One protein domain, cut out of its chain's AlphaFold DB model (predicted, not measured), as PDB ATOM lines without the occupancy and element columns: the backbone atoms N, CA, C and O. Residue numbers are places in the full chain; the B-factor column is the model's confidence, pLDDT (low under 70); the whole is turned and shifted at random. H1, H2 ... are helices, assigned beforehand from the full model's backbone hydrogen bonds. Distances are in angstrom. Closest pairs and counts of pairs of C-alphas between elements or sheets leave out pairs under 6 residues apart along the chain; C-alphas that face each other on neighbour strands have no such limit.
ATOM      1  N   GLN A   5     354.051 168.248  36.150       77.06
ATOM      2  CA  GLN A   5     354.880 168.091  37.353       77.06
ATOM      3  C   GLN A   5     354.066 168.221  38.646       77.06
ATOM      4  O   GLN A   5     354.176 167.379  39.528       77.06
ATOM      5  N   LYS A   6     353.157 169.206  38.720       82.06
ATOM      6  CA  LYS A   6     352.258 169.359  39.878       82.06
ATOM      7  C   LYS A   6     351.314 168.167  40.014       82.06
ATOM      8  O   LYS A   6     350.947 167.804  41.124       82.06
ATOM      9  N   ALA A   7     350.902 167.570  38.897       81.12
ATOM     10  CA  ALA A   7     350.056 166.383  38.909       81.12
ATOM     11  C   ALA A   7     350.810 165.147  39.432       81.12
ATOM     12  O   ALA A   7     350.219 164.344  40.149       81.12
ATOM     13  N   ILE A   8     352.107 165.023  39.126       82.50
ATOM     14  CA  ILE A   8     352.975 163.984  39.697       82.50
ATOM     15  C   ILE A   8     353.150 164.212  41.200       82.50
ATOM     16  O   ILE A   8     352.944 163.278  41.960       82.50
ATOM     17  N   ASP A   9     353.438 165.436  41.645       81.62
ATOM     18  CA  ASP A   9     353.606 165.728  43.077       81.62
ATOM     19  C   ASP A   9     352.333 165.429  43.884       81.62
ATOM     20  O   ASP A   9     352.399 164.839  44.960       81.62
ATOM     21  N   ILE A  10     351.157 165.768  43.342       85.69
ATOM     22  CA  ILE A  10     349.864 165.411  43.949       85.69
ATOM     23  C   ILE A  10     349.678 163.891  43.970       85.69
ATOM     24  O   ILE A  10     349.223 163.349  44.972       85.69
ATOM     25  N   PHE A  11     350.046 163.192  42.894       84.00
ATOM     26  CA  PHE A  11     349.980 161.733  42.844       84.00
ATOM     27  C   PHE A  11     350.866 161.084  43.916       84.00
ATOM     28  O   PHE A  11     350.394 160.189  44.607       84.00
ATOM     29  N   LYS A  12     352.095 161.582  44.109       82.31
ATOM     30  CA  LYS A  12     353.011 161.117  45.164       82.31
ATOM     31  C   LYS A  12     352.498 161.399  46.577       82.31
ATOM     32  O   LYS A  12     352.879 160.712  47.511       82.31
ATOM     33  N   LEU A  13     351.685 162.440  46.742       85.56
ATOM     34  CA  LEU A  13     351.075 162.783  48.026       85.56
ATOM     35  C   LEU A  13     349.841 161.921  48.332       85.56
ATOM     36  O   LEU A  13     349.477 161.768  49.491       85.56
ATOM     37  N   TRP A  14     349.171 161.408  47.300       86.62
ATOM     38  CA  TRP A  14     347.949 160.604  47.420       86.62
ATOM     39  C   TRP A  14     348.206 159.097  47.501       86.62
ATOM     40  O   TRP A  14     347.275 158.331  47.745       86.62
ATOM     41  N   THR A  15     349.433 158.645  47.256       84.38
ATOM     42  CA  THR A  15     349.828 157.261  47.504       84.38
ATOM     43  C   THR A  15     350.023 157.072  49.007       84.38
ATOM     44  O   THR A  15     350.890 157.682  49.622       84.38
ATOM     45  N   GLU A  16     349.195 156.222  49.610       84.56
ATOM     46  CA  GLU A  16     349.264 155.888  51.037       84.56
ATOM     47  C   GLU A  16     349.725 154.433  51.230       84.56
ATOM     48  O   GLU A  16     349.567 153.580  50.344       84.56
ATOM     49  N   ASP A  17     350.330 154.162  52.388       82.56
ATOM     50  CA  ASP A  17     350.743 152.837  52.865       82.56
ATOM     51  C   ASP A  17     351.496 151.995  51.811       82.56
ATOM     52  O   ASP A  17     352.558 152.379  51.317       82.56
ATOM     53  N   SER A  18     350.938 150.847  51.409       79.19
ATOM     54  CA  SER A  18     351.563 149.897  50.479       79.19
ATOM     55  C   SER A  18     351.775 150.443  49.062       79.19
ATOM     56  O   SER A  18     352.482 149.821  48.257       79.19
ATOM     57  N   ALA A  19     351.103 151.539  48.696       81.75
ATOM     58  CA  ALA A  19     351.350 152.242  47.440       81.75
ATOM     59  C   ALA A  19     352.523 153.221  47.564       81.75
ATOM     60  O   ALA A  19     353.283 153.342  46.606       81.75
ATOM     61  N   ALA A  20     352.702 153.846  48.732       83.44
ATOM     62  CA  ALA A  20     353.842 154.713  49.026       83.44
ATOM     63  C   ALA A  20     355.148 153.910  49.137       83.44
ATOM     64  O   ALA A  20     356.144 154.288  48.525       83.44
ATOM     65  N   GLU A  21     355.122 152.763  49.826       83.75
ATOM     66  CA  GLU A  21     356.263 151.834  49.898       83.75
ATOM     67  C   GLU A  21     356.689 151.375  48.498       83.75
ATOM     68  O   GLU A  21     357.841 151.524  48.103       83.75
ATOM     69  N   TRP A  22     355.727 150.923  47.687       86.75
ATOM     70  CA  TRP A  22     355.995 150.526  46.304       86.75
ATOM     71  C   TRP A  22     356.558 151.673  45.457       86.75
ATOM     72  O   TRP A  22     357.404 151.451  44.591       86.75
ATOM     73  N   GLN A  23     356.073 152.897  45.664       82.06
ATOM     74  CA  GLN A  23     356.592 154.056  44.955       82.06
ATOM     75  C   GLN A  23     358.051 154.321  45.341       82.06
ATOM     76  O   GLN A  23     358.859 154.541  44.443       82.06
ATOM     77  N   ALA A  24     358.395 154.257  46.630       81.31
ATOM     78  CA  ALA A  24     359.771 154.402  47.101       81.31
ATOM     79  C   ALA A  24     360.690 153.333  46.485       81.31
ATOM     80  O   ALA A  24     361.722 153.682  45.913       81.31
ATOM     81  N   ASP A  25     360.253 152.069  46.465       82.44
ATOM     82  CA  ASP A  25     360.984 150.973  45.818       82.44
ATOM     83  C   ASP A  25     361.198 151.237  44.316       82.44
ATOM     84  O   ASP A  25     362.265 150.984  43.758       82.44
ATOM     85  N   MET A  26     360.186 151.765  43.619       79.62
ATOM     86  CA  MET A  26     360.301 152.094  42.193       79.62
ATOM     87  C   MET A  26     361.265 153.257  41.932       79.62
ATOM     88  O   MET A  26     361.947 153.237  40.908       79.62
ATOM     89  N   GLU A  27     361.313 154.256  42.814       80.94
ATOM     90  CA  GLU A  27     362.252 155.382  42.732       80.94
ATOM     91  C   GLU A  27     363.695 154.967  43.063       80.94
ATOM     92  O   GLU A  27     364.631 155.567  42.539       80.94
ATOM     93  N   GLU A  28     363.882 153.920  43.871       80.06
ATOM     94  CA  GLU A  28     365.198 153.348  44.182       80.06
ATOM     95  C   GLU A  28     365.722 152.445  43.052       80.06
ATOM     96  O   GLU A  28     366.901 152.490  42.697       80.06
ATOM     97  N   ILE A  29     364.844 151.638  42.448       74.31
ATOM     98  CA  ILE A  29     365.218 150.656  41.417       74.31
ATOM     99  C   ILE A  29     365.340 151.302  40.026       74.31
ATOM    100  O   ILE A  29     366.122 150.841  39.190       74.31
ATOM    101  N   TYR A  30     364.569 152.357  39.746       72.81
ATOM    102  CA  TYR A  30     364.503 152.981  38.426       72.81
ATOM    103  C   TYR A  30     364.685 154.498  38.483       72.81
ATOM    104  O   TYR A  30     364.214 155.170  39.390       72.81
ATOM    105  N   ASP A  31     365.266 155.069  37.421       73.88
ATOM    106  CA  ASP A  31     365.256 156.520  37.219       73.88
ATOM    107  C   ASP A  31     363.835 156.983  36.833       73.88
ATOM    108  O   ASP A  31     363.406 156.942  35.668       73.88
ATOM    109  N   THR A  32     363.061 157.359  37.850       70.38
ATOM    110  CA  THR A  32     361.672 157.830  37.751       70.38
ATOM    111  C   THR A  32     361.569 159.318  37.424       70.38
ATOM    112  O   THR A  32     360.474 159.802  37.126       70.38
ATOM    113  N   SER A  33     362.695 160.042  37.376       66.50
ATOM    114  CA  SER A  33     362.734 161.491  37.131       66.50
ATOM    115  C   SER A  33     362.155 161.897  35.768       66.50
ATOM    116  O   SER A  33     361.847 163.070  35.558       66.50
ATOM    117  N   LYS A  34     362.012 160.950  34.832       73.81
ATOM    118  CA  LYS A  34     361.475 161.169  33.475       73.81
ATOM    119  C   LYS A  34     360.100 160.540  33.251       73.81
ATOM    120  O   LYS A  34     359.654 160.430  32.109       73.81
ATOM    121  N   TRP A  35     359.452 160.029  34.293       77.69
ATOM    122  CA  TRP A  35     358.194 159.311  34.123       77.69
ATOM    123  C   TRP A  35     357.020 160.284  34.058       77.69
ATOM    124  O   TRP A  35     356.806 161.080  34.966       77.69
ATOM    125  N   ALA A  36     356.236 160.174  32.987       83.06
ATOM    126  CA  ALA A  36     354.947 160.842  32.888       83.06
ATOM    127  C   ALA A  36     353.942 160.220  33.872       83.06
ATOM    128  O   ALA A  36     354.021 159.029  34.194       83.06
ATOM    129  N   LEU A  37     352.947 161.004  34.296       79.69
ATOM    130  CA  LEU A  37     351.885 160.539  35.200       79.69
ATOM    131  C   LEU A  37     351.146 159.307  34.644       79.69
ATOM    132  O   LEU A  37     350.767 158.408  35.389       79.69
ATOM    133  N   THR A  38     350.987 159.225  33.322       82.31
ATOM    134  CA  THR A  38     350.373 158.076  32.640       82.31
ATOM    135  C   THR A  38     351.136 156.776  32.885       82.31
ATOM    136  O   THR A  38     350.515 155.745  33.136       82.31
ATOM    137  N   LYS A  39     352.471 156.833  32.891       83.88
ATOM    138  CA  LYS A  39     353.350 155.688  33.152       83.88
ATOM    139  C   LYS A  39     353.299 155.262  34.619       83.88
ATOM    140  O   LYS A  39     353.269 154.067  34.904       83.88
ATOM    141  N   TRP A  40     353.227 156.226  35.540       83.56
ATOM    142  CA  TRP A  40     352.992 155.959  36.963       83.56
ATOM    143  C   TRP A  40     351.662 155.243  37.193       83.56
ATOM    144  O   TRP A  40     351.628 154.207  37.853       83.56
ATOM    145  N   LEU A  41     350.580 155.730  36.581       83.69
ATOM    146  CA  LEU A  41     349.261 155.106  36.672       83.69
ATOM    147  C   LEU A  41     349.213 153.722  36.014       83.69
ATOM    148  O   LEU A  41     348.536 152.835  36.526       83.69
ATOM    149  N   GLU A  42     349.916 153.510  34.901       84.50
ATOM    150  CA  GLU A  42     350.013 152.199  34.251       84.50
ATOM    151  C   GLU A  42     350.761 151.188  35.123       84.50
ATOM    152  O   GLU A  42     350.310 150.057  35.271       84.50
ATOM    153  N   LYS A  43     351.866 151.594  35.753       82.62
ATOM    154  CA  LYS A  43     352.644 150.739  36.659       82.62
ATOM    155  C   LYS A  43     351.922 150.463  37.971       82.62
ATOM    156  O   LYS A  43     351.945 149.330  38.448       82.62
ATOM    157  N   LEU A  44     351.215 151.461  38.496       83.94
ATOM    158  CA  LEU A  44     350.354 151.293  39.659       83.94
ATOM    159  C   LEU A  44     349.216 150.321  39.328       83.94
ATOM    160  O   LEU A  44     348.981 149.382  40.081       83.94
ATOM    161  N   LYS A  45     348.585 150.450  38.154       82.38
ATOM    162  CA  LYS A  45     347.653 149.432  37.653       82.38
ATOM    163  C   LYS A  45     348.346 148.080  37.472       82.38
ATOM    164  O   LYS A  45     347.823 147.079  37.912       82.38
ATOM    165  N   GLN A  46     349.552 147.991  36.935       80.50
ATOM    166  CA  GLN A  46     350.224 146.695  36.794       80.50
ATOM    167  C   GLN A  46     350.458 145.987  38.146       80.50
ATOM    168  O   GLN A  46     350.376 144.763  38.210       80.50
ATOM    169  N   LYS A  47     350.738 146.743  39.216       78.44
ATOM    170  CA  LYS A  47     350.986 146.200  40.562       78.44
ATOM    171  C   LYS A  47     349.708 145.943  41.366       78.44
ATOM    172  O   LYS A  47     349.687 145.015  42.168       78.44
ATOM    173  N   PHE A  48     348.673 146.765  41.186       75.56
ATOM    174  CA  PHE A  48     347.458 146.745  42.014       75.56
ATOM    175  C   PHE A  48     346.171 146.398  41.268       75.56
ATOM    176  O   PHE A  48     345.172 146.061  41.904       75.56
ATOM    177  N   ASP A  49     346.157 146.470  39.940       68.56
ATOM    178  CA  ASP A  49     345.071 145.937  39.125       68.56
ATOM    179  C   ASP A  49     345.204 144.411  39.218       68.56
ATOM    180  O   ASP A  49     345.809 143.737  38.388       68.56
TER     181      ASP A  49
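Overview. This is residues 5 to 49 of the 297 residues of an uncharacterized protein of Smittium simulii (UniProt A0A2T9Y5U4). Three short helices are loosely joined: H1 and H2 make an open corner at the tight link between them, and H3 lies over this corner, crossing H2 steeply and running much the same way as H1. Between H2 and H3 the chain folds back through residues 30 to 36, and contacts between the helices are few. The printed part has 45 residues with three named helices, in the order H1, H2, H3, and no named strand; the class is all helix. The whole is compact, with a radius of gyration of the C-alphas of 9.7 A, and rounded, with spans of 23 by 21 by 17 A.

Arrangement. H1, residues 5 to 14, is followed by a tight link of 3 residues and then by H2, residues 18 to 29. H1 and H2 are close but not clearly touching; their closest C-alphas, those of Lys 12 and Ala 20, are 7.5 A apart. They run opposite ways at a steep tilt of 49 degrees. A short link of 7 residues joins H2 to H3, residues 37 to 48. H2 and H3 are close but not clearly touching, with the C-alphas of Ala 19 and Leu 44 the closest at 7.9 A. They run opposite ways at a steep tilt of 64 degrees. H1 and H3 only just touch, with 3 pairs of C-alphas within 8 A, and H3 does so with residue 37 alone. The closest C-alphas of the two are those of Ile 8 and Leu 37, 5.8 A apart. H1 and H3 run the same way at a shallow tilt of 25 degrees. In H1, H2 and H3, every O i to N i+4 pair is within hydrogen-bond range.

Along the chain. H1 begins at C-alpha 5, at (354.880, 168.091, 37.353), and reaches Trp 14 after 14.3 A from first to last C-alpha. H2 runs from Ser 18, with its C-alpha at (351.563, 149.897, 50.479), to Ile 29, and is 16.4 A long. H3 runs from Leu 37 to Phe 48 and is 16.0 A long; its last C-alpha is at (347.458, 146.745, 42.014). H2 and H3 are the longest helices by residues, with 12 each, and H1 has 10.

Size, cuts and confidence. The two C-alphas farthest apart, those of Lys 6 and Asp 49, are 24.5 A apart. The printed part runs from residue 5 to residue 49 of a full chain of 297 residues and has no cut. Neither of its two links is long. The mean pLDDT of the printed part is 80.5, and two residues, 33 and 49, are under 70.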